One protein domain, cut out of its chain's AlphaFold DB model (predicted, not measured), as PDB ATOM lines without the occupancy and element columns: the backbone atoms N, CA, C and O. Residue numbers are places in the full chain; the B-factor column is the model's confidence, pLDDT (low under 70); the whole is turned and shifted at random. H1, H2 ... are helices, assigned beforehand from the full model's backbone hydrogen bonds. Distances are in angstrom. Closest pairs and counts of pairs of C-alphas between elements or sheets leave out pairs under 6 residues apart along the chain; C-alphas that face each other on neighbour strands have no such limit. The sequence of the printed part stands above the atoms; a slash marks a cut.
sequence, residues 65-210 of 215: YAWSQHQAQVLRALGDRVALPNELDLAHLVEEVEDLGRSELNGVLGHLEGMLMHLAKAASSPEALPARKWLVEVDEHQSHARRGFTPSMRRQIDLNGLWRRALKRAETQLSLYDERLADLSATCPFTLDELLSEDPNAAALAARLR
ATOM      1  N   TYR A  65     -46.867   9.343 -40.077       97.94
ATOM      2  CA  TYR A  65     -48.251   9.518 -39.630       97.94
ATOM      3  C   TYR A  65     -49.207   8.584 -40.379       97.94
ATOM      4  O   TYR A  65     -49.963   7.840 -39.757       97.94
ATOM      5  N   ALA A  66     -49.167   8.555 -41.715       97.31
ATOM      6  CA  ALA A  66     -50.012   7.626 -42.466       97.31
ATOM      7  C   ALA A  66     -49.665   6.165 -42.150       97.31
ATOM      8  O   ALA A  66     -50.560   5.320 -42.065       97.31
ATOM      9  N   TRP A  67     -48.377   5.867 -41.961       97.75
ATOM     10  CA  TRP A  67     -47.907   4.538 -41.593       97.75
ATOM     11  C   TRP A  67     -48.480   4.092 -40.249       97.75
ATOM     12  O   TRP A  67     -49.033   2.996 -40.191       97.75
ATOM     13  N   SER A  68     -48.428   4.922 -39.203       97.81
ATOM     14  CA  SER A  68     -48.932   4.554 -37.874       97.81
ATOM     15  C   SER A  68     -50.437   4.285 -37.906       97.81
ATOM     16  O   SER A  68     -50.892   3.245 -37.430       97.81
ATOM     17  N   GLN A  69     -51.210   5.151 -38.575       97.69
ATOM     18  CA  GLN A  69     -52.652   4.952 -38.736       97.69
ATOM     19  C   GLN A  69     -52.966   3.665 -39.507       97.69
ATOM     20  O   GLN A  69     -53.896   2.937 -39.153       97.69
ATOM     21  N   HIS A  70     -52.195   3.367 -40.555       97.00
ATOM     22  CA  HIS A  70     -52.361   2.143 -41.331       97.00
ATOM     23  C   HIS A  70     -51.988   0.893 -40.518       97.00
ATOM     24  O   HIS A  70     -52.740  -0.079 -40.529       97.00
ATOM     25  N   GLN A  71     -50.875   0.907 -39.777       97.19
ATOM     26  CA  GLN A  71     -50.457  -0.240 -38.966       97.19
ATOM     27  C   GLN A  71     -51.476  -0.570 -37.882       97.19
ATOM     28  O   GLN A  71     -51.821  -1.735 -37.715       97.19
ATOM     29  N   ALA A  72     -52.020   0.434 -37.201       96.94
ATOM     30  CA  ALA A  72     -53.069   0.212 -36.219       96.94
ATOM     31  C   ALA A  72     -54.318  -0.453 -36.822       96.94
ATOM     32  O   ALA A  72     -54.884  -1.377 -36.239       96.94
ATOM     33  N   GLN A  73     -54.718  -0.052 -38.035       95.69
ATOM     34  CA  GLN A  73     -55.825  -0.692 -38.755       95.69
ATOM     35  C   GLN A  73     -55.515  -2.147 -39.127       95.69
ATOM     36  O   GLN A  73     -56.377  -3.015 -38.974       95.69
ATOM     37  N   VAL A  74     -54.295  -2.425 -39.599       95.69
ATOM     38  CA  VAL A  74     -53.844  -3.786 -39.927       95.69
ATOM     39  C   VAL A  74     -53.832  -4.667 -38.680       95.69
ATOM     40  O   VAL A  74     -54.331  -5.790 -38.729       95.69
ATOM     41  N   LEU A  75     -53.315  -4.154 -37.564       95.25
ATOM     42  CA  LEU A  75     -53.278  -4.851 -36.281       95.25
ATOM     43  C   LEU A  75     -54.693  -5.177 -35.785       95.25
ATOM     44  O   LEU A  75     -54.957  -6.332 -35.462       95.25
ATOM     45  N   ARG A  76     -55.634  -4.223 -35.837       94.31
ATOM     46  CA  ARG A  76     -57.052  -4.483 -35.514       94.31
ATOM     47  C   ARG A  76     -57.638  -5.601 -36.374       94.31
ATOM     48  O   ARG A  76     -58.194  -6.557 -35.847       94.31
ATOM     49  N   ALA A  77     -57.443  -5.529 -37.690       93.75
ATOM     50  CA  ALA A  77     -57.947  -6.546 -38.608       93.75
ATOM     51  C   ALA A  77     -57.297  -7.929 -38.406       93.75
ATOM     52  O   ALA A  77     -57.907  -8.938 -38.758       93.75
ATOM     53  N   LEU A  78     -56.068  -7.993 -37.883       92.81
ATOM     54  CA  LEU A  78     -55.387  -9.249 -37.572       92.81
ATOM     55  C   LEU A  78     -56.018  -9.949 -36.362       92.81
ATOM     56  O   LEU A  78     -56.227 -11.162 -36.421       92.81
ATOM     57  N   GLY A  79     -56.367  -9.188 -35.320       88.44
ATOM     58  CA  GLY A  79     -57.023  -9.706 -34.112       88.44
ATOM     59  C   GLY A  79     -58.347 -10.418 -34.391       88.44
ATOM     60  O   GLY A  79     -58.654 -11.417 -33.749       88.44
ATOM     61  N   ASP A  80     -59.081  -9.976 -35.413       85.81
ATOM     62  CA  ASP A  80     -60.354 -10.590 -35.818       85.81
ATOM     63  C   ASP A  80     -60.186 -11.866 -36.665       85.81
ATOM     64  O   ASP A  80     -61.137 -12.624 -36.862       85.81
ATOM     65  N   ARG A  81     -58.997 -12.086 -37.243       87.56
ATOM     66  CA  ARG A  81     -58.764 -13.110 -38.280       87.56
ATOM     67  C   ARG A  81     -57.955 -14.303 -37.801       87.56
ATOM     68  O   ARG A  81     -58.034 -15.360 -38.426       87.56
ATOM     69  N   VAL A  82     -57.138 -14.133 -36.765       86.94
ATOM     70  CA  VAL A  82     -56.148 -15.130 -36.345       86.94
ATOM     71  C   VAL A  82     -56.185 -15.298 -34.832       86.94
ATOM     72  O   VAL A  82     -56.282 -14.324 -34.094       86.94
ATOM     73  N   ALA A  83     -56.064 -16.543 -34.366       87.50
ATOM     74  CA  ALA A  83     -55.837 -16.824 -32.955       87.50
ATOM     75  C   ALA A  83     -54.424 -16.360 -32.568       87.50
ATOM     76  O   ALA A  83     -53.429 -16.930 -33.019       87.50
ATOM     77  N   LEU A  84     -54.349 -15.304 -31.762       88.94
ATOM     78  CA  LEU A  84     -53.102 -14.745 -31.247       88.94
ATOM     79  C   LEU A  84     -52.796 -15.306 -29.848       88.94
ATOM     80  O   LEU A  84     -53.715 -15.755 -29.161       88.94
ATOM     81  N   PRO A  85     -51.525 -15.300 -29.407       91.62
ATOM     82  CA  PRO A  85     -51.182 -15.668 -28.037       91.62
ATOM     83  C   PRO A  85     -51.905 -14.776 -27.021       91.62
ATOM     84  O   PRO A  85     -51.927 -13.561 -27.186       91.62
ATOM     85  N   ASN A  86     -52.419 -15.362 -25.934       87.06
ATOM     86  CA  ASN A  86     -53.128 -14.619 -24.879       87.06
ATOM     87  C   ASN A  86     -52.256 -13.557 -24.179       87.06
ATOM     88  O   ASN A  86     -52.787 -12.644 -23.559       87.06
ATOM     89  N   GLU A  87     -50.930 -13.691 -24.249       94.44
ATOM     90  CA  GLU A  87     -49.969 -12.731 -23.687       94.44
ATOM     91  C   GLU A  87     -49.820 -11.462 -24.544       94.44
ATOM     92  O   GLU A  87     -49.280 -10.463 -24.074       94.44
ATOM     93  N   LEU A  88     -50.276 -11.486 -25.803       94.19
ATOM     94  CA  LEU A  88     -50.203 -10.340 -26.700       94.19
ATOM     95  C   LEU A  88     -51.425  -9.440 -26.506       94.19
ATOM     96  O   LEU A  88     -52.503  -9.705 -27.040       94.19
ATOM     97  N   ASP A  89     -51.228  -8.334 -25.798       94.94
ATOM     98  CA  ASP A  89     -52.250  -7.308 -25.608       94.94
ATOM     99  C   ASP A  89     -52.404  -6.424 -26.857       94.94
ATOM    100  O   ASP A  89     -51.932  -5.288 -26.942       94.94
ATOM    101  N   LEU A  90     -53.025  -7.000 -27.888       95.31
ATOM    102  CA  LEU A  90     -53.176  -6.357 -29.188       95.31
ATOM    103  C   LEU A  90     -53.996  -5.061 -29.109       95.31
ATOM    104  O   LEU A  90     -53.723  -4.138 -29.871       95.31
ATOM    105  N   ALA A  91     -54.977  -4.987 -28.205       93.38
ATOM    106  CA  ALA A  91     -55.833  -3.814 -28.059       93.38
ATOM    107  C   ALA A  91     -55.015  -2.588 -27.633       93.38
ATOM    108  O   ALA A  91     -55.024  -1.581 -28.341       93.38
ATOM    109  N   HIS A  92     -54.223  -2.703 -26.564       96.62
ATOM    110  CA  HIS A  92     -53.364  -1.598 -26.135       96.62
ATOM    111  C   HIS A  92     -52.244  -1.310 -27.147       96.62
ATOM    112  O   HIS A  92     -51.925  -0.153 -27.391       96.62
ATOM    113  N   LEU A  93     -51.672  -2.323 -27.812       96.88
ATOM    114  CA  LEU A  93     -50.646  -2.089 -28.843       96.88
ATOM    115  C   LEU A  93     -51.170  -1.298 -30.048       96.88
ATOM    116  O   LEU A  93     -50.451  -0.461 -30.593       96.88
ATOM    117  N   VAL A  94     -52.405  -1.562 -30.479       97.31
ATOM    118  CA  VAL A  94     -53.079  -0.769 -31.514       97.31
ATOM    119  C   VAL A  94     -53.183   0.685 -31.070       97.31
ATOM    120  O   VAL A  94     -52.794   1.570 -31.831       97.31
ATOM    121  N   GLU A  95     -53.688   0.923 -29.858       97.19
ATOM    122  CA  GLU A  95     -53.870   2.271 -29.309       97.19
ATOM    123  C   GLU A  95     -52.543   3.029 -29.238       97.19
ATOM    124  O   GLU A  95     -52.450   4.141 -29.752       97.19
ATOM    125  N   GLU A  96     -51.485   2.403 -28.719       98.25
ATOM    126  CA  GLU A  96     -50.155   3.012 -28.631       98.25
ATOM    127  C   GLU A  96     -49.597   3.387 -30.013       98.25
ATOM    128  O   GLU A  96     -49.009   4.455 -30.185       98.25
ATOM    129  N   VAL A  97     -49.804   2.553 -31.038       97.75
ATOM    130  CA  VAL A  97     -49.366   2.874 -32.406       97.75
ATOM    131  C   VAL A  97     -50.154   4.053 -32.985       97.75
ATOM    132  O   VAL A  97     -49.559   4.926 -33.620       97.75
ATOM    133  N   GLU A  98     -51.469   4.126 -32.766       96.81
ATOM    134  CA  GLU A  98     -52.269   5.289 -33.186       96.81
ATOM    135  C   GLU A  98     -51.844   6.562 -32.461       96.81
ATOM    136  O   GLU A  98     -51.720   7.628 -33.073       96.81
ATOM    137  N   ASP A  99     -51.596   6.457 -31.162       97.75
ATOM    138  CA  ASP A  99     -51.248   7.594 -30.328       97.75
ATOM    139  C   ASP A  99     -49.839   8.111 -30.602       97.75
ATOM    140  O   ASP A  99     -49.630   9.326 -30.543       97.75
ATOM    141  N   LEU A 100     -48.903   7.259 -31.031       97.38
ATOM    142  CA  LEU A 100     -47.623   7.707 -31.586       97.38
ATOM    143  C   LEU A 100     -47.832   8.637 -32.790       97.38
ATOM    144  O   LEU A 100     -47.279   9.738 -32.821       97.38
ATOM    145  N   GLY A 101     -48.677   8.249 -33.749       97.12
ATOM    146  CA  GLY A 101     -49.020   9.098 -34.896       97.12
ATOM    147  C   GLY A 101     -49.685  10.407 -34.480       97.12
ATOM    148  O   GLY A 101     -49.295  11.495 -34.915       97.12
ATOM    149  N   ARG A 102     -50.677  10.315 -33.590       98.19
ATOM    150  CA  ARG A 102     -51.403  11.471 -33.049       98.19
ATOM    151  C   ARG A 102     -50.468  12.441 -32.324       98.19
ATOM    152  O   ARG A 102     -50.620  13.652 -32.469       98.19
ATOM    153  N   SER A 103     -49.504  11.923 -31.568       98.12
ATOM    154  CA  SER A 103     -48.507  12.712 -30.845       98.12
ATOM    155  C   SER A 103     -47.604  13.491 -31.800       98.12
ATOM    156  O   SER A 103     -47.411  14.688 -31.595       98.12
ATOM    157  N   GLU A 104     -47.107  12.865 -32.872       97.88
ATOM    158  CA  GLU A 104     -46.287  13.559 -33.877       97.88
ATOM    159  C   GLU A 104     -47.080  14.674 -34.581       97.88
ATOM    160  O   GLU A 104     -46.597  15.804 -34.687       97.88
ATOM    161  N   LEU A 105     -48.333  14.405 -34.978       98.62
ATOM    162  CA  LEU A 105     -49.220  15.428 -35.545       98.62
ATOM    163  C   LEU A 105     -49.427  16.593 -34.565       98.62
ATOM    164  O   LEU A 105     -49.276  17.755 -34.941       98.62
ATOM    165  N   ASN A 106     -49.744  16.298 -33.303       98.62
ATOM    166  CA  ASN A 106     -49.934  17.318 -32.270       98.62
ATOM    167  C   ASN A 106     -48.661  18.139 -32.026       98.62
ATOM    168  O   ASN A 106     -48.751  19.347 -31.807       98.62
ATOM    169  N   GLY A 107     -47.482  17.515 -32.106       98.56
ATOM    170  CA  GLY A 107     -46.194  18.202 -32.050       98.56
ATOM    171  C   GLY A 107     -46.048  19.223 -33.176       98.56
ATOM    172  O   GLY A 107     -45.789  20.399 -32.911       98.56
ATOM    173  N   VAL A 108     -46.294  18.815 -34.424       98.75
ATOM    174  CA  VAL A 108     -46.260  19.717 -35.590       98.75
ATOM    175  C   VAL A 108     -47.266  20.860 -35.435       98.75
ATOM    176  O   VAL A 108     -46.898  22.021 -35.609       98.75
ATOM    177  N   LEU A 109     -48.509  20.561 -35.047       98.81
ATOM    178  CA  LEU A 109     -49.545  21.573 -34.807       98.81
ATOM    179  C   LEU A 109     -49.125  22.580 -33.728       98.81
ATOM    180  O   LEU A 109     -49.300  23.784 -33.914       98.81
ATOM    181  N   GLY A 110     -48.535  22.108 -32.628       98.75
ATOM    182  CA  GLY A 110     -48.034  22.962 -31.552       98.75
ATOM    183  C   GLY A 110     -46.898  23.878 -32.004       98.75
ATOM    184  O   GLY A 110     -46.884  25.059 -31.649       98.75
ATOM    185  N   HIS A 111     -45.975  23.379 -32.830       98.69
ATOM    186  CA  HIS A 111     -44.904  24.209 -33.377       98.69
ATOM    187  C   HIS A 111     -45.421  25.245 -34.382       98.69
ATOM    188  O   HIS A 111     -45.014  26.404 -34.304       98.69
ATOM    189  N   LEU A 112     -46.359  24.880 -35.260       98.69
ATOM    190  CA  LEU A 112     -47.010  25.833 -36.165       98.69
ATOM    191  C   LEU A 112     -47.755  26.932 -35.388       98.69
ATOM    192  O   LEU A 112     -47.618  28.111 -35.712       98.69
ATOM    193  N   GLU A 113     -48.501  26.574 -34.339       98.69
ATOM    194  CA  GLU A 113     -49.189  27.545 -33.477       98.69
ATOM    195  C   GLU A 113     -48.201  28.490 -32.775       98.69
ATOM    196  O   GLU A 113     -48.418  29.702 -32.753       98.69
ATOM    197  N   GLY A 114     -47.099  27.954 -32.238       98.62
ATOM    198  CA  GLY A 114     -46.046  28.735 -31.584       98.62
ATOM    199  C   GLY A 114     -45.390  29.744 -32.525       98.62
ATOM    200  O   GLY A 114     -45.290  30.925 -32.187       98.62
ATOM    201  N   MET A 115     -45.034  29.312 -33.736       97.94
ATOM    202  CA  MET A 115     -44.514  30.195 -34.783       97.94
ATOM    203  C   MET A 115     -45.493  31.327 -35.105       97.94
ATOM    204  O   MET A 115     -45.124  32.499 -35.045       97.94
ATOM    205  N   LEU A 116     -46.753  30.999 -35.399       98.50
ATOM    206  CA  LEU A 116     -47.778  31.993 -35.729       98.50
ATOM    207  C   LEU A 116     -47.991  33.000 -34.589       98.50
ATOM    208  O   LEU A 116     -48.127  34.199 -34.833       98.50
ATOM    209  N   MET A 117     -47.969  32.529 -33.342       98.56
ATOM    210  CA  MET A 117     -48.088  33.375 -32.157       98.56
ATOM    211  C   MET A 117     -46.909  34.352 -32.069       98.56
ATOM    212  O   MET A 117     -47.117  35.546 -31.863       98.56
ATOM    213  N   HIS A 118     -45.674  33.875 -32.233       98.31
ATOM    214  CA  HIS A 118     -44.491  34.734 -32.172       98.31
ATOM    215  C   HIS A 118     -44.428  35.742 -33.326       98.31
ATOM    216  O   HIS A 118     -44.068  36.895 -33.086       98.31
ATOM    217  N   LEU A 119     -44.860  35.358 -34.532       97.75
ATOM    218  CA  LEU A 119     -45.018  36.276 -35.663       97.75
ATOM    219  C   LEU A 119     -46.013  37.399 -35.341       97.75
ATOM    220  O   LEU A 119     -45.694  38.571 -35.535       97.75
ATOM    221  N   ALA A 120     -47.184  37.060 -34.794       97.75
ATOM    222  CA  ALA A 120     -48.198  38.042 -34.412       97.75
ATOM    223  C   ALA A 120     -47.683  39.026 -33.346       97.75
ATOM    224  O   ALA A 120     -47.906  40.234 -33.451       97.75
ATOM    225  N   LYS A 121     -46.936  38.531 -32.350       97.25
ATOM    226  CA  LYS A 121     -46.305  39.372 -31.320       97.25
ATOM    227  C   LYS A 121     -45.247  40.306 -31.907       97.25
ATOM    228  O   LYS A 121     -45.287  41.504 -31.656       97.25
ATOM    229  N   ALA A 122     -44.337  39.777 -32.724       96.31
ATOM    230  CA  ALA A 122     -43.272  40.563 -33.348       96.31
ATOM    231  C   ALA A 122     -43.803  41.623 -34.328       96.31
ATOM    232  O   ALA A 122     -43.173  42.663 -34.515       96.31
ATOM    233  N   ALA A 123     -44.954  41.371 -34.955       95.81
ATOM    234  CA  ALA A 123     -45.632  42.339 -35.808       95.81
ATOM    235  C   ALA A 123     -46.364  43.429 -35.013       95.81
ATOM    236  O   ALA A 123     -46.388  44.576 -35.449       95.81
ATOM    237  N   SER A 124     -46.936  43.073 -33.858       95.50
ATOM    238  CA  SER A 124     -47.682  44.007 -33.003       95.50
ATOM    239  C   SER A 124     -46.765  44.935 -32.210       95.50
ATOM    240  O   SER A 124     -47.094  46.103 -32.020       95.50
ATOM    241  N   SER A 125     -45.594  44.433 -31.812       94.50
ATOM    242  CA  SER A 125     -44.652  45.163 -30.963       94.50
ATOM    243  C   SER A 125     -43.221  45.055 -31.497       94.50
ATOM    244  O   SER A 125     -42.363  44.421 -30.877       94.50
ATOM    245  N   PRO A 126     -42.932  45.644 -32.672       92.06
ATOM    246  CA  PRO A 126     -41.634  45.500 -33.329       92.06
ATOM    247  C   PRO A 126     -40.472  46.112 -32.531       92.06
ATOM    248  O   PRO A 126     -39.355  45.605 -32.613       92.06
ATOM    249  N   GLU A 127     -40.744  47.152 -31.738       91.56
ATOM    250  CA  GLU A 127     -39.751  47.859 -30.915       91.56
ATOM    251  C   GLU A 127     -39.604  47.273 -29.502       91.56
ATOM    252  O   GLU A 127     -38.773  47.728 -28.716       91.56
ATOM    253  N   ALA A 128     -40.396  46.251 -29.157       90.12
ATOM    254  CA  ALA A 128     -40.292  45.604 -27.859       90.12
ATOM    255  C   ALA A 128     -38.923  44.921 -27.719       90.12
ATOM    256  O   ALA A 128     -38.468  44.211 -28.619       90.12
ATOM    257  N   LEU A 129     -38.287  45.059 -26.550       90.50
ATOM    258  CA  LEU A 129     -37.033  44.366 -26.224       90.50
ATOM    259  C   LEU A 129     -37.039  42.862 -26.598       90.50
ATOM    260  O   LEU A 129     -36.054  42.395 -27.178       90.50
ATOM    261  N   PRO A 130     -38.111  42.081 -26.334       93.06
ATOM    262  CA  PRO A 130     -38.159  40.667 -26.712       93.06
ATOM    263  C   PRO A 130     -38.443  40.388 -28.199       93.06
ATOM    264  O   PRO A 130     -38.389  39.219 -28.585       93.06
ATOM    265  N   ALA A 131     -38.713  41.386 -29.050       92.19
ATOM    266  CA  ALA A 131     -39.116  41.170 -30.445       92.19
ATOM    267  C   ALA A 131     -38.094  40.337 -31.233       92.19
ATOM    268  O   ALA A 131     -38.458  39.381 -31.917       92.19
ATOM    269  N   ARG A 132     -36.796  40.625 -31.063       93.19
ATOM    270  CA  ARG A 132     -35.713  39.836 -31.676       93.19
ATOM    271  C   ARG A 132     -35.709  38.387 -31.200       93.19
ATOM    272  O   ARG A 132     -35.490  37.492 -32.007       93.19
ATOM    273  N   LYS A 133     -35.979  38.150 -29.912       96.19
ATOM    274  CA  LYS A 133     -36.067  36.793 -29.363       96.19
ATOM    275  C   LYS A 133     -37.245  36.038 -29.974       96.19
ATOM    276  O   LYS A 133     -37.077  34.893 -30.355       96.19
ATOM    277  N   TRP A 134     -38.410  36.667 -30.121       97.12
ATOM    278  CA  TRP A 134     -39.560  36.009 -30.750       97.12
ATOM    279  C   TRP A 134     -39.276  35.576 -32.188       97.12
ATOM    280  O   TRP A 134     -39.737  34.513 -32.578       97.12
ATOM    281  N   LEU A 135     -38.497  36.344 -32.954       96.12
ATOM    282  CA  LEU A 135     -38.086  35.926 -34.299       96.12
ATOM    283  C   LEU A 135     -37.165  34.694 -34.276       96.12
ATOM    284  O   LEU A 135     -37.326  33.821 -35.118       96.12
ATOM    285  N   VAL A 136     -36.272  34.573 -33.289       96.31
ATOM    286  CA  VAL A 136     -35.468  33.349 -33.099       96.31
ATOM    287  C   VAL A 136     -36.364  32.152 -32.770       96.31
ATOM    288  O   VAL A 136     -36.216  31.087 -33.360       96.31
ATOM    289  N   GLU A 137     -37.344  32.334 -31.882       97.31
ATOM    290  CA  GLU A 137     -38.301  31.276 -31.525       97.31
ATOM    291  C   GLU A 137     -39.159  30.858 -32.738       97.31
ATOM    292  O   GLU A 137     -39.509  29.687 -32.869       97.31
ATOM    293  N   VAL A 138     -39.472  31.778 -33.664       97.62
ATOM    294  CA  VAL A 138     -40.124  31.436 -34.943       97.62
ATOM    295  C   VAL A 138     -39.268  30.460 -35.743       97.62
ATOM    296  O   VAL A 138     -39.789  29.430 -36.170       97.62
ATOM    297  N   ASP A 139     -37.979  30.751 -35.917       95.75
ATOM    298  CA  ASP A 139     -37.071  29.889 -36.681       95.75
ATOM    299  C   ASP A 139     -36.922  28.507 -36.017       95.75
ATOM    300  O   ASP A 139     -36.915  27.470 -36.692       95.75
ATOM    301  N   GLU A 140     -36.872  28.456 -34.682       96.44
ATOM    302  CA  GLU A 140     -36.865  27.200 -33.925       96.44
ATOM    303  C   GLU A 140     -38.154  26.403 -34.155       96.44
ATOM    304  O   GLU A 140     -38.106  25.229 -34.543       96.44
ATOM    305  N   HIS A 141     -39.315  27.035 -33.982       98.06
ATOM    306  CA  HIS A 141     -40.612  26.413 -34.227       98.06
ATOM    307  C   HIS A 141     -40.751  25.916 -35.672       98.06
ATOM    308  O   HIS A 141     -41.189  24.783 -35.875       98.06
ATOM    309  N   GLN A 142     -40.324  26.698 -36.665       97.31
ATOM    310  CA  GLN A 142     -40.308  26.299 -38.073       97.31
ATOM    311  C   GLN A 142     -39.448  25.048 -38.282       97.31
ATOM    312  O   GLN A 142     -39.889  24.066 -38.882       97.31
ATOM    313  N   SER A 143     -38.235  25.047 -37.729       96.31
ATOM    314  CA  SER A 143     -37.295  23.929 -37.809       96.31
ATOM    315  C   SER A 143     -37.870  22.645 -37.200       96.31
ATOM    316  O   SER A 143     -37.740  21.558 -37.771       96.31
ATOM    317  N   HIS A 144     -38.546  22.748 -36.054       97.62
ATOM    318  CA  HIS A 144     -39.219  21.616 -35.418       97.62
ATOM    319  C   HIS A 144     -40.440  21.127 -36.206       97.62
ATOM    320  O   HIS A 144     -40.558  19.921 -36.428       97.62
ATOM    321  N   ALA A 145     -41.306  22.034 -36.667       97.94
ATOM    322  CA  ALA A 145     -42.469  21.691 -37.482       97.94
ATOM    323  C   ALA A 145     -42.045  20.970 -38.767       97.94
ATOM    324  O   ALA A 145     -42.578  19.909 -39.079       97.94
ATOM    325  N   ARG A 146     -41.022  21.482 -39.460       96.81
ATOM    326  CA  ARG A 146     -40.495  20.892 -40.696       96.81
ATOM    327  C   ARG A 146     -39.919  19.495 -40.488       96.81
ATOM    328  O   ARG A 146     -40.133  18.627 -41.321       96.81
ATOM    329  N   ARG A 147     -39.215  19.255 -39.376       96.50
ATOM    330  CA  ARG A 147     -38.673  17.921 -39.054       96.50
ATOM    331  C   ARG A 147     -39.748  16.882 -38.739       96.50
ATOM    332  O   ARG A 147     -39.511  15.709 -39.003       96.50
ATOM    333  N   GLY A 148     -40.848  17.286 -38.108       96.75
ATOM    334  CA  GLY A 148     -41.936  16.373 -37.733       96.75
ATOM    335  C   GLY A 148     -42.995  16.194 -38.821       96.75
ATOM    336  O   GLY A 148     -43.738  15.215 -38.808       96.75
ATOM    337  N   PHE A 149     -43.092  17.138 -39.760       98.19
ATOM    338  CA  PHE A 149     -44.112  17.116 -40.798       98.19
ATOM    339  C   PHE A 149     -43.918  15.946 -41.768       98.19
ATOM    340  O   PHE A 149     -42.830  15.712 -42.287       98.19
ATOM    341  N   THR A 150     -45.018  15.256 -42.070       97.31
ATOM    342  CA  THR A 150     -45.101  14.228 -43.119       97.31
ATOM    343  C   THR A 150     -46.273  14.530 -44.060       97.31
ATOM    344  O   THR A 150     -47.231  15.190 -43.642       97.31
ATOM    345  N   PRO A 151     -46.233  14.099 -45.339       96.56
ATOM    346  CA  PRO A 151     -47.168  14.570 -46.368       96.56
ATOM    347  C   PRO A 151     -48.652  14.432 -46.004       96.56
ATOM    348  O   PRO A 151     -49.436  15.365 -46.215       96.56
ATOM    349  N   SER A 152     -49.052  13.299 -45.429       97.00
ATOM    350  CA  SER A 152     -50.442  13.021 -45.055       97.00
ATOM    351  C   SER A 152     -50.982  13.927 -43.940       97.00
ATOM    352  O   SER A 152     -52.193  14.176 -43.902       97.00
ATOM    353  N   MET A 153     -50.114  14.507 -43.098       98.38
ATOM    354  CA  MET A 153     -50.522  15.464 -42.062       98.38
ATOM    355  C   MET A 153     -51.173  16.712 -42.657       98.38
ATOM    356  O   MET A 153     -52.013  17.318 -41.999       98.38
ATOM    357  N   ARG A 154     -50.865  17.087 -43.910       98.00
ATOM    358  CA  ARG A 154     -51.433  18.285 -44.561       98.00
ATOM    359  C   ARG A 154     -52.957  18.344 -44.474       98.00
ATOM    360  O   ARG A 154     -53.511  19.417 -44.280       98.00
ATOM    361  N   ARG A 155     -53.639  17.199 -44.593       97.31
ATOM    362  CA  ARG A 155     -55.113  17.130 -44.553       97.31
ATOM    363  C   ARG A 155     -55.690  17.336 -43.149       97.31
ATOM    364  O   ARG A 155     -56.881  17.587 -43.027       97.31
ATOM    365  N   GLN A 156     -54.857  17.217 -42.119       97.88
ATOM    366  CA  GLN A 156     -55.225  17.362 -40.710       97.88
ATOM    367  C   GLN A 156     -54.942  18.773 -40.168       97.88
ATOM    368  O   GLN A 156     -55.318  19.090 -39.040       97.88
ATOM    369  N   ILE A 157     -54.264  19.627 -40.942       98.44
ATOM    370  CA  ILE A 157     -53.836  20.957 -40.502       98.44
ATOM    371  C   ILE A 157     -54.863  22.006 -40.942       98.44
ATOM    372  O   ILE A 157     -54.907  22.411 -42.102       98.44
ATOM    373  N   ASP A 158     -55.647  22.502 -39.984       98.19
ATOM    374  CA  ASP A 158     -56.461  23.713 -40.144       98.19
ATOM    375  C   ASP A 158     -55.646  24.957 -39.754       98.19
ATOM    376  O   ASP A 158     -55.550  25.326 -38.577       98.19
ATOM    377  N   LEU A 159     -55.063  25.623 -40.756       98.25
ATOM    378  CA  LEU A 159     -54.273  26.842 -40.552       98.25
ATOM    379  C   LEU A 159     -55.093  28.009 -39.993       98.25
ATOM    380  O   LEU A 159     -54.571  28.780 -39.192       98.25
ATOM    381  N   ASN A 160     -56.368  28.149 -40.362       98.44
ATOM    382  CA  ASN A 160     -57.206  29.230 -39.835       98.44
ATOM    383  C   ASN A 160     -57.565  28.983 -38.366       98.44
ATOM    384  O   ASN A 160     -57.614  29.914 -37.559       98.44
ATOM    385  N   GLY A 161     -57.796  27.725 -37.992       98.31
ATOM    386  CA  GLY A 161     -57.945  27.312 -36.599       98.31
ATOM    387  C   GLY A 161     -56.690  27.585 -35.771       98.31
ATOM    388  O   GLY A 161     -56.794  28.176 -34.696       98.31
ATOM    389  N   LEU A 162     -55.513  27.199 -36.279       98.44
ATOM    390  CA  LEU A 162     -54.220  27.477 -35.642       98.44
ATOM    391  C   LEU A 162     -53.982  28.978 -35.474       98.44
ATOM    392  O   LEU A 162     -53.634  29.423 -34.385       98.44
ATOM    393  N   TRP A 163     -54.238  29.763 -36.520       98.62
ATOM    394  CA  TRP A 163     -54.075  31.212 -36.500       98.62
ATOM    395  C   TRP A 163     -54.933  31.885 -35.428       98.62
ATOM    396  O   TRP A 163     -54.416  32.648 -34.618       98.62
ATOM    397  N   ARG A 164     -56.222  31.541 -35.329       98.50
ATOM    398  CA  ARG A 164     -57.102  32.091 -34.280       98.50
ATOM    399  C   ARG A 164     -56.615  31.765 -32.867       98.50
ATOM    400  O   ARG A 164     -56.681  32.621 -31.985       98.50
ATOM    401  N   ARG A 165     -56.122  30.541 -32.634       98.44
ATOM    402  CA  ARG A 165     -55.538  30.159 -31.334       98.44
ATOM    403  C   ARG A 165     -54.253  30.930 -31.048       98.44
ATOM    404  O   ARG A 165     -54.104  31.463 -29.949       98.44
ATOM    405  N   ALA A 166     -53.384  31.050 -32.048       98.62
ATOM    406  CA  ALA A 166     -52.144  31.808 -31.973       98.62
ATOM    407  C   ALA A 166     -52.390  33.287 -31.638       98.62
ATOM    408  O   ALA A 166     -51.740  33.805 -30.731       98.62
ATOM    409  N   LEU A 167     -53.362  33.940 -32.285       98.44
ATOM    410  CA  LEU A 167     -53.746  35.327 -31.994       98.44
ATOM    411  C   LEU A 167     -54.238  35.500 -30.553       98.44
ATOM    412  O   LEU A 167     -53.735  36.363 -29.838       98.44
ATOM    413  N   LYS A 168     -55.149  34.636 -30.086       98.25
ATOM    414  CA  LYS A 168     -55.650  34.674 -28.700       98.25
ATOM    415  C   LYS A 168     -54.518  34.522 -27.677       98.25
ATOM    416  O   LYS A 168     -54.491  35.189 -26.641       98.25
ATOM    417  N   ARG A 169     -53.571  33.628 -27.961       98.25
ATOM    418  CA  ARG A 169     -52.416  33.381 -27.096       98.25
ATOM    419  C   ARG A 169     -51.414  34.539 -27.143       98.25
ATOM    420  O   ARG A 169     -50.875  34.903 -26.100       98.25
ATOM    421  N   ALA A 170     -51.205  35.141 -28.313       98.06
ATOM    422  CA  ALA A 170     -50.379  36.333 -28.487       98.06
ATOM    423  C   ALA A 170     -50.951  37.523 -27.707       98.06
ATOM    424  O   ALA A 170     -50.225  38.112 -26.914       98.06
ATOM    425  N   GLU A 171     -52.247  37.811 -27.851       98.00
ATOM    426  CA  GLU A 171     -52.949  38.863 -27.102       98.00
ATOM    427  C   GLU A 171     -52.799  38.677 -25.588       98.00
ATOM    428  O   GLU A 171     -52.402  39.604 -24.883       98.00
ATOM    429  N   THR A 172     -53.023  37.452 -25.099       97.94
ATOM    430  CA  THR A 172     -52.850  37.124 -23.675       97.94
ATOM    431  C   THR A 172     -51.423  37.415 -23.201       97.94
ATOM    432  O   THR A 172     -51.240  37.969 -22.123       97.94
ATOM    433  N   GLN A 173     -50.401  37.056 -23.988       97.12
ATOM    434  CA  GLN A 173     -48.999  37.267 -23.610       97.12
ATOM    435  C   GLN A 173     -48.547  38.724 -23.718       97.12
ATOM    436  O   GLN A 173     -47.730  39.143 -22.907       97.12
ATOM    437  N   LEU A 174     -49.029  39.478 -24.708       96.25
ATOM    438  CA  LEU A 174     -48.720  40.904 -24.858       96.25
ATOM    439  C   LEU A 174     -49.338  41.719 -23.718       96.25
ATOM    440  O   LEU A 174     -48.672  42.578 -23.147       96.25
ATOM    441  N   SER A 175     -50.556  41.358 -23.305       95.31
ATOM    442  CA  SER A 175     -51.263  42.023 -22.202       95.31
ATOM    443  C   SER A 175     -50.515  41.937 -20.863       95.31
ATOM    444  O   SER A 175     -50.718  42.783 -20.003       95.31
ATOM    445  N   LEU A 176     -49.627  40.949 -20.676       93.69
ATOM    446  CA  LEU A 176     -48.768  40.848 -19.484       93.69
ATOM    447  C   LEU A 176     -47.706  41.958 -19.402       93.69
ATOM    448  O   LEU A 176     -47.098  42.132 -18.349       93.69
ATOM    449  N   TYR A 177     -47.464  42.663 -20.507       92.00
ATOM    450  CA  TYR A 177     -46.479  43.737 -20.643       92.00
ATOM    451  C   TYR A 177     -47.135  45.071 -21.030       92.00
ATOM    452  O   TYR A 177     -46.457  45.944 -21.560       92.00
ATOM    453  N   ASP A 178     -48.449  45.213 -20.813       93.19
ATOM    454  CA  ASP A 178     -49.247  46.378 -21.227       93.19
ATOM    455  C   ASP A 178     -49.190  46.676 -22.743       93.19
ATOM    456  O   ASP A 178     -49.489  47.782 -23.199       93.19
ATOM    457  N   GLU A 179     -48.849  45.671 -23.552       93.75
ATOM    458  CA  GLU A 179     -48.844  45.745 -25.011       93.75
ATOM    459  C   GLU A 179     -50.142  45.168 -25.590       93.75
ATOM    460  O   GLU A 179     -50.777  44.279 -25.016       93.75
ATOM    461  N   ARG A 180     -50.542  45.656 -26.768       94.62
ATOM    462  CA  ARG A 180     -51.771  45.225 -27.444       94.62
ATOM    463  C   ARG A 180     -51.455  44.513 -28.747       94.62
ATOM    464  O   ARG A 180     -50.558  44.913 -29.482       94.62
ATOM    465  N   LEU A 181     -52.241  43.483 -29.047       95.69
ATOM    466  CA  LEU A 181     -52.232  42.858 -30.362       95.69
ATOM    467  C   LEU A 181     -52.685  43.888 -31.412       95.69
ATOM    468  O   LEU A 181     -53.673  44.596 -31.198       95.69
ATOM    469  N   ALA A 182     -51.963  43.971 -32.528       94.31
ATOM    470  CA  ALA A 182     -52.364  44.788 -33.668       94.31
ATOM    471  C   ALA A 182     -53.664  44.260 -34.301       94.31
ATOM    472  O   ALA A 182     -54.049  43.106 -34.101       94.31
ATOM    473  N   ASP A 183     -54.325  45.100 -35.099       93.69
ATOM    474  CA  ASP A 183     -55.481  44.682 -35.894       93.69
ATOM    475  C   ASP A 183     -55.013  43.799 -37.063       93.69
ATOM    476  O   ASP A 183     -54.653  44.275 -38.142       93.69
ATOM    477  N   LEU A 184     -54.906  42.498 -36.792       94.00
ATOM    478  CA  LEU A 184     -54.455  41.485 -37.738       94.00
ATOM    479  C   LEU A 184     -55.653  40.764 -38.364       94.00
ATOM    480  O   LEU A 184     -56.681  40.547 -37.726       94.00
ATOM    481  N   SER A 185     -55.485  40.319 -39.613       93.81
ATOM    482  CA  SER A 185     -56.494  39.546 -40.351       93.81
ATOM    483  C   SER A 185     -57.063  38.379 -39.534       93.81
ATOM    484  O   SER A 185     -56.319  37.621 -38.915       93.81
ATOM    485  N   ALA A 186     -58.380  38.161 -39.615       90.94
ATOM    486  CA  ALA A 186     -59.045  37.018 -38.984       90.94
ATOM    487  C   ALA A 186     -58.681  35.665 -39.632       90.94
ATOM    488  O   ALA A 186     -58.793  34.617 -38.991       90.94
ATOM    489  N   THR A 187     -58.242  35.674 -40.895       95.56
ATOM    490  CA  THR A 187     -57.761  34.490 -41.625       95.56
ATOM    491  C   THR A 187     -56.241  34.461 -41.675       95.56
ATOM    492  O   THR A 187     -55.607  35.514 -41.783       95.56
ATOM    493  N   CYS A 188     -55.664  33.256 -41.642       97.12
ATOM    494  CA  CYS A 188     -54.218  33.071 -41.705       97.12
ATOM    495  C   CYS A 188     -53.677  33.617 -43.039       97.12
ATOM    496  O   CYS A 188     -54.112  33.149 -44.092       97.12
ATOM    497  N   PRO A 189     -52.727  34.568 -43.030       96.62
ATOM    498  CA  PRO A 189     -52.151  35.125 -44.253       96.62
ATOM    499  C   PRO A 189     -50.963  34.305 -44.782       96.62
ATOM    500  O   PRO A 189     -50.260  34.753 -45.684       96.62
ATOM    501  N   PHE A 190     -50.687  33.142 -44.191       96.94
ATOM    502  CA  PHE A 190     -49.595  32.252 -44.575       96.94
ATOM    503  C   PHE A 190     -50.139  30.938 -45.113       96.94
ATOM    504  O   PHE A 190     -51.113  30.386 -44.592       96.94
ATOM    505  N   THR A 191     -49.464  30.414 -46.123       97.19
ATOM    506  CA  THR A 191     -49.659  29.047 -46.601       97.19
ATOM    507  C   THR A 191     -48.831  28.066 -45.775       97.19
ATOM    508  O   THR A 191     -47.836  28.439 -45.155       97.19
ATOM    509  N   LEU A 192     -49.210  26.785 -45.782       97.56
ATOM    510  CA  LEU A 192     -48.438  25.760 -45.071       97.56
ATOM    511  C   LEU A 192     -47.019  25.628 -45.645       97.56
ATOM    512  O   LEU A 192     -46.082  25.393 -44.895       97.56
ATOM    513  N   ASP A 193     -46.866  25.805 -46.958       96.62
ATOM    514  CA  ASP A 193     -45.578  25.697 -47.645       96.62
ATOM    515  C   ASP A 193     -44.607  26.814 -47.244       96.62
ATOM    516  O   ASP A 193     -43.430  26.548 -47.025       96.62
ATOM    517  N   GLU A 194     -45.100  28.041 -47.045       95.94
ATOM    518  CA  GLU A 194     -44.293  29.130 -46.476       95.94
ATOM    519  C   GLU A 194     -43.858  28.819 -45.041       95.94
ATOM    520  O   GLU A 194     -42.706  29.021 -44.677       95.94
ATOM    521  N   LEU A 195     -44.769  28.285 -44.222       96.62
ATOM    522  CA  LEU A 195     -44.483  27.942 -42.827       96.62
ATOM    523  C   LEU A 195     -43.541  26.737 -42.682       96.62
ATOM    524  O   LEU A 195     -42.953  26.550 -41.622       96.62
ATOM    525  N   LEU A 196     -43.390  25.913 -43.717       96.25
ATOM    526  CA  LEU A 196     -42.521  24.732 -43.722       96.25
ATOM    527  C   LEU A 196     -41.300  24.891 -44.641       96.25
ATOM    528  O   LEU A 196     -40.604  23.903 -44.882       96.25
ATOM    529  N   SER A 197     -41.020  26.101 -45.140       94.19
ATOM    530  CA  SER A 197     -39.881  26.349 -46.025       94.19
ATOM    531  C   SER A 197     -38.547  25.964 -45.380       94.19
ATOM    532  O   SER A 197     -38.382  25.951 -44.153       94.19
ATOM    533  N   GLU A 198     -37.569  25.614 -46.218       86.06
ATOM    534  CA  GLU A 198     -36.206  25.343 -45.753       86.06
ATOM    535  C   GLU A 198     -35.516  26.621 -45.279       86.06
ATOM    536  O   GLU A 198     -34.874  26.601 -44.225       86.06
ATOM    537  N   ASP A 199     -35.723  27.715 -46.014       84.50
ATOM    538  CA  ASP A 199     -35.130  29.016 -45.727       84.50
ATOM    539  C   ASP A 199     -35.899  29.735 -44.609       84.50
ATOM    540  O   ASP A 199     -37.079  30.069 -44.800       84.50
ATOM    541  N   PRO A 200     -35.257  29.988 -43.451       73.12
ATOM    542  CA  PRO A 200     -35.857  30.753 -42.372       73.12
ATOM    543  C   PRO A 200     -35.952  32.226 -42.761       73.12
ATOM    544  O   PRO A 200     -34.980  32.854 -43.185       73.12
ATOM    545  N   ASN A 201     -37.144  32.795 -42.622       87.38
ATOM    546  CA  ASN A 201     -37.423  34.178 -42.995       87.38
ATOM    547  C   ASN A 201     -38.373  34.864 -42.001       87.38
ATOM    548  O   ASN A 201     -39.155  35.734 -42.395       87.38
ATOM    549  N   ALA A 202     -38.276  34.525 -40.707       92.44
ATOM    550  CA  ALA A 202     -39.134  35.045 -39.637       92.44
ATOM    551  C   ALA A 202     -39.350  36.564 -39.704       92.44
ATOM    552  O   ALA A 202     -40.474  37.044 -39.576       92.44
ATOM    553  N   ALA A 203     -38.283  37.330 -39.952       92.00
ATOM    554  CA  ALA A 203     -38.361  38.784 -40.074       92.00
ATOM    555  C   ALA A 203     -39.237  39.238 -41.255       92.00
ATOM    556  O   ALA A 203     -40.016  40.179 -41.109       92.00
ATOM    557  N   ALA A 204     -39.144  38.567 -42.407       92.38
ATOM    558  CA  ALA A 204     -39.958  38.867 -43.583       92.38
ATOM    559  C   ALA A 204     -41.428  38.471 -43.366       92.38
ATOM    560  O   ALA A 204     -42.327  39.246 -43.693       92.38
ATOM    561  N   LEU A 205     -41.677  37.309 -42.750       94.88
ATOM    562  CA  LEU A 205     -43.029  36.870 -42.388       94.88
ATOM    563  C   LEU A 205     -43.682  37.836 -41.392       94.88
ATOM    564  O   LEU A 205     -44.835  38.222 -41.574       94.88
ATOM    565  N   ALA A 206     -42.942  38.273 -40.370       94.69
ATOM    566  CA  ALA A 206     -43.430  39.239 -39.392       94.69
ATOM    567  C   ALA A 206     -43.668  40.612 -40.030       94.69
ATOM    568  O   ALA A 206     -44.674  41.253 -39.737       94.69
ATOM    569  N   ALA A 207     -42.790  41.059 -40.934       92.31
ATOM    570  CA  ALA A 207     -42.966  42.319 -41.654       92.31
ATOM    571  C   ALA A 207     -44.250  42.338 -42.498       92.31
ATOM    572  O   ALA A 207     -44.919  43.366 -42.541       92.31
ATOM    573  N   ARG A 208     -44.644  41.205 -43.097       93.31
ATOM    574  CA  ARG A 208     -45.901  41.067 -43.856       93.31
ATOM    575  C   ARG A 208     -47.158  41.275 -43.004       93.31
ATOM    576  O   ARG A 208     -48.196  41.643 -43.543       93.31
ATOM    577  N   LEU A 209     -47.074  41.037 -41.696       93.81
ATOM    578  CA  LEU A 209     -48.175  41.256 -40.753       93.81
ATOM    579  C   LEU A 209     -48.234  42.688 -40.220       93.81
ATOM    580  O   LEU A 209     -49.234  43.051 -39.605       93.81
ATOM    581  N   ARG A 210     -47.168  43.482 -40.380       87.31
ATOM    582  CA  ARG A 210     -47.121  44.818 -39.786       87.31
ATOM    583  C   ARG A 210     -48.162  45.715 -40.457       87.31
ATOM    584  O   ARG A 210     -48.170  45.800 -41.687       87.31
TER     585      ARG A 210
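Overview. This is residues 65 to 210 of the 215 residues of the protein "DUF29 domain-containing protein" of Paracraurococcus sp. NE82 (UniProt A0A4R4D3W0). One long helix, H2, runs through most of the model; along its first part H1 folds back to make a hairpin arm, with residues 80 to 89 sticking out at the tip. Round its later part is a head, where H3 folds back along H2 on one side, H5 crosses it on the opposite side, and short H7 crosses it near its end. The 146 printed residues hold seven named helices, H1 to H7 in chain order, and no named strand: an all helix domain. It is loose, with a radius of gyration of the C-alphas of 19.7 A and spans of 66 by 30 by 25 A.

Arrangement. Start at H1, residues 65 to 79, which forms a helical hairpin with H2, residues 90 to 124. They touch at a shallow tilt of 19 degrees, opposite ways, closest at the C-alphas of Ala 72 and Val 94, 4.8 A; of H2, residues 90 to 105 alone touch H1. H2 is the hub, touching 4 helices. H3, residues 131 to 148, makes the next helical hairpin with H2, at a shallow tilt of 27 degrees, its closest C-alphas being Met 115 and Val 138, 4.6 A. H4, residues 151 to 156, touches H1 at residues 65 to 66 alone, about perpendicular at 84 degrees, closest at the C-alphas of Ala 66 and Ser 152, 6.0 A. H5, residues 159 to 175, touches H2 at a steep tilt of 56 degrees, the same way, closest at the C-alphas of Met 117 and Ala 166, 4.4 A. H3 and H5 are apart. H6, residues 192 to 195, is close to H3 but not clearly touching, with the C-alphas of Gln 142 and Leu 195 closest at 6.5 A. H7, residues 202 to 209, touches H2, with the C-alphas of Leu 119 and Ala 206 closest at 5.0 A, and H3, with those of Leu 135 and Ala 202 closest at 5.5 A. Every O i to N i+4 pair is within hydrogen-bond range in H1, H2, H3 and H5; H7 has 3 of 4, H4 has 0 of 2 but 3 of 3 O i to N i+3 pairs, and H6 is too short for an i+4 pair.

Along the chain. Find C-alpha 65 at (-48.251, 9.518, -39.630), where H1 begins its 21.8 A. From C-alpha 90 at (-53.176, -6.357, -29.188), H2 runs 50.8 A; H3 spans 26.0 A and H5 24.0 A. H7 ends at C-alpha 209, (-48.175, 41.256, -40.753).

Size, cuts and confidence. Look to Ala 83 and Glu 127 for the C-alphas farthest apart, 66.7 A. The link from H5 to H6, residues 176 to 191, is long. The printed part has no cut, and no printed residue is under 70 in pLDDT.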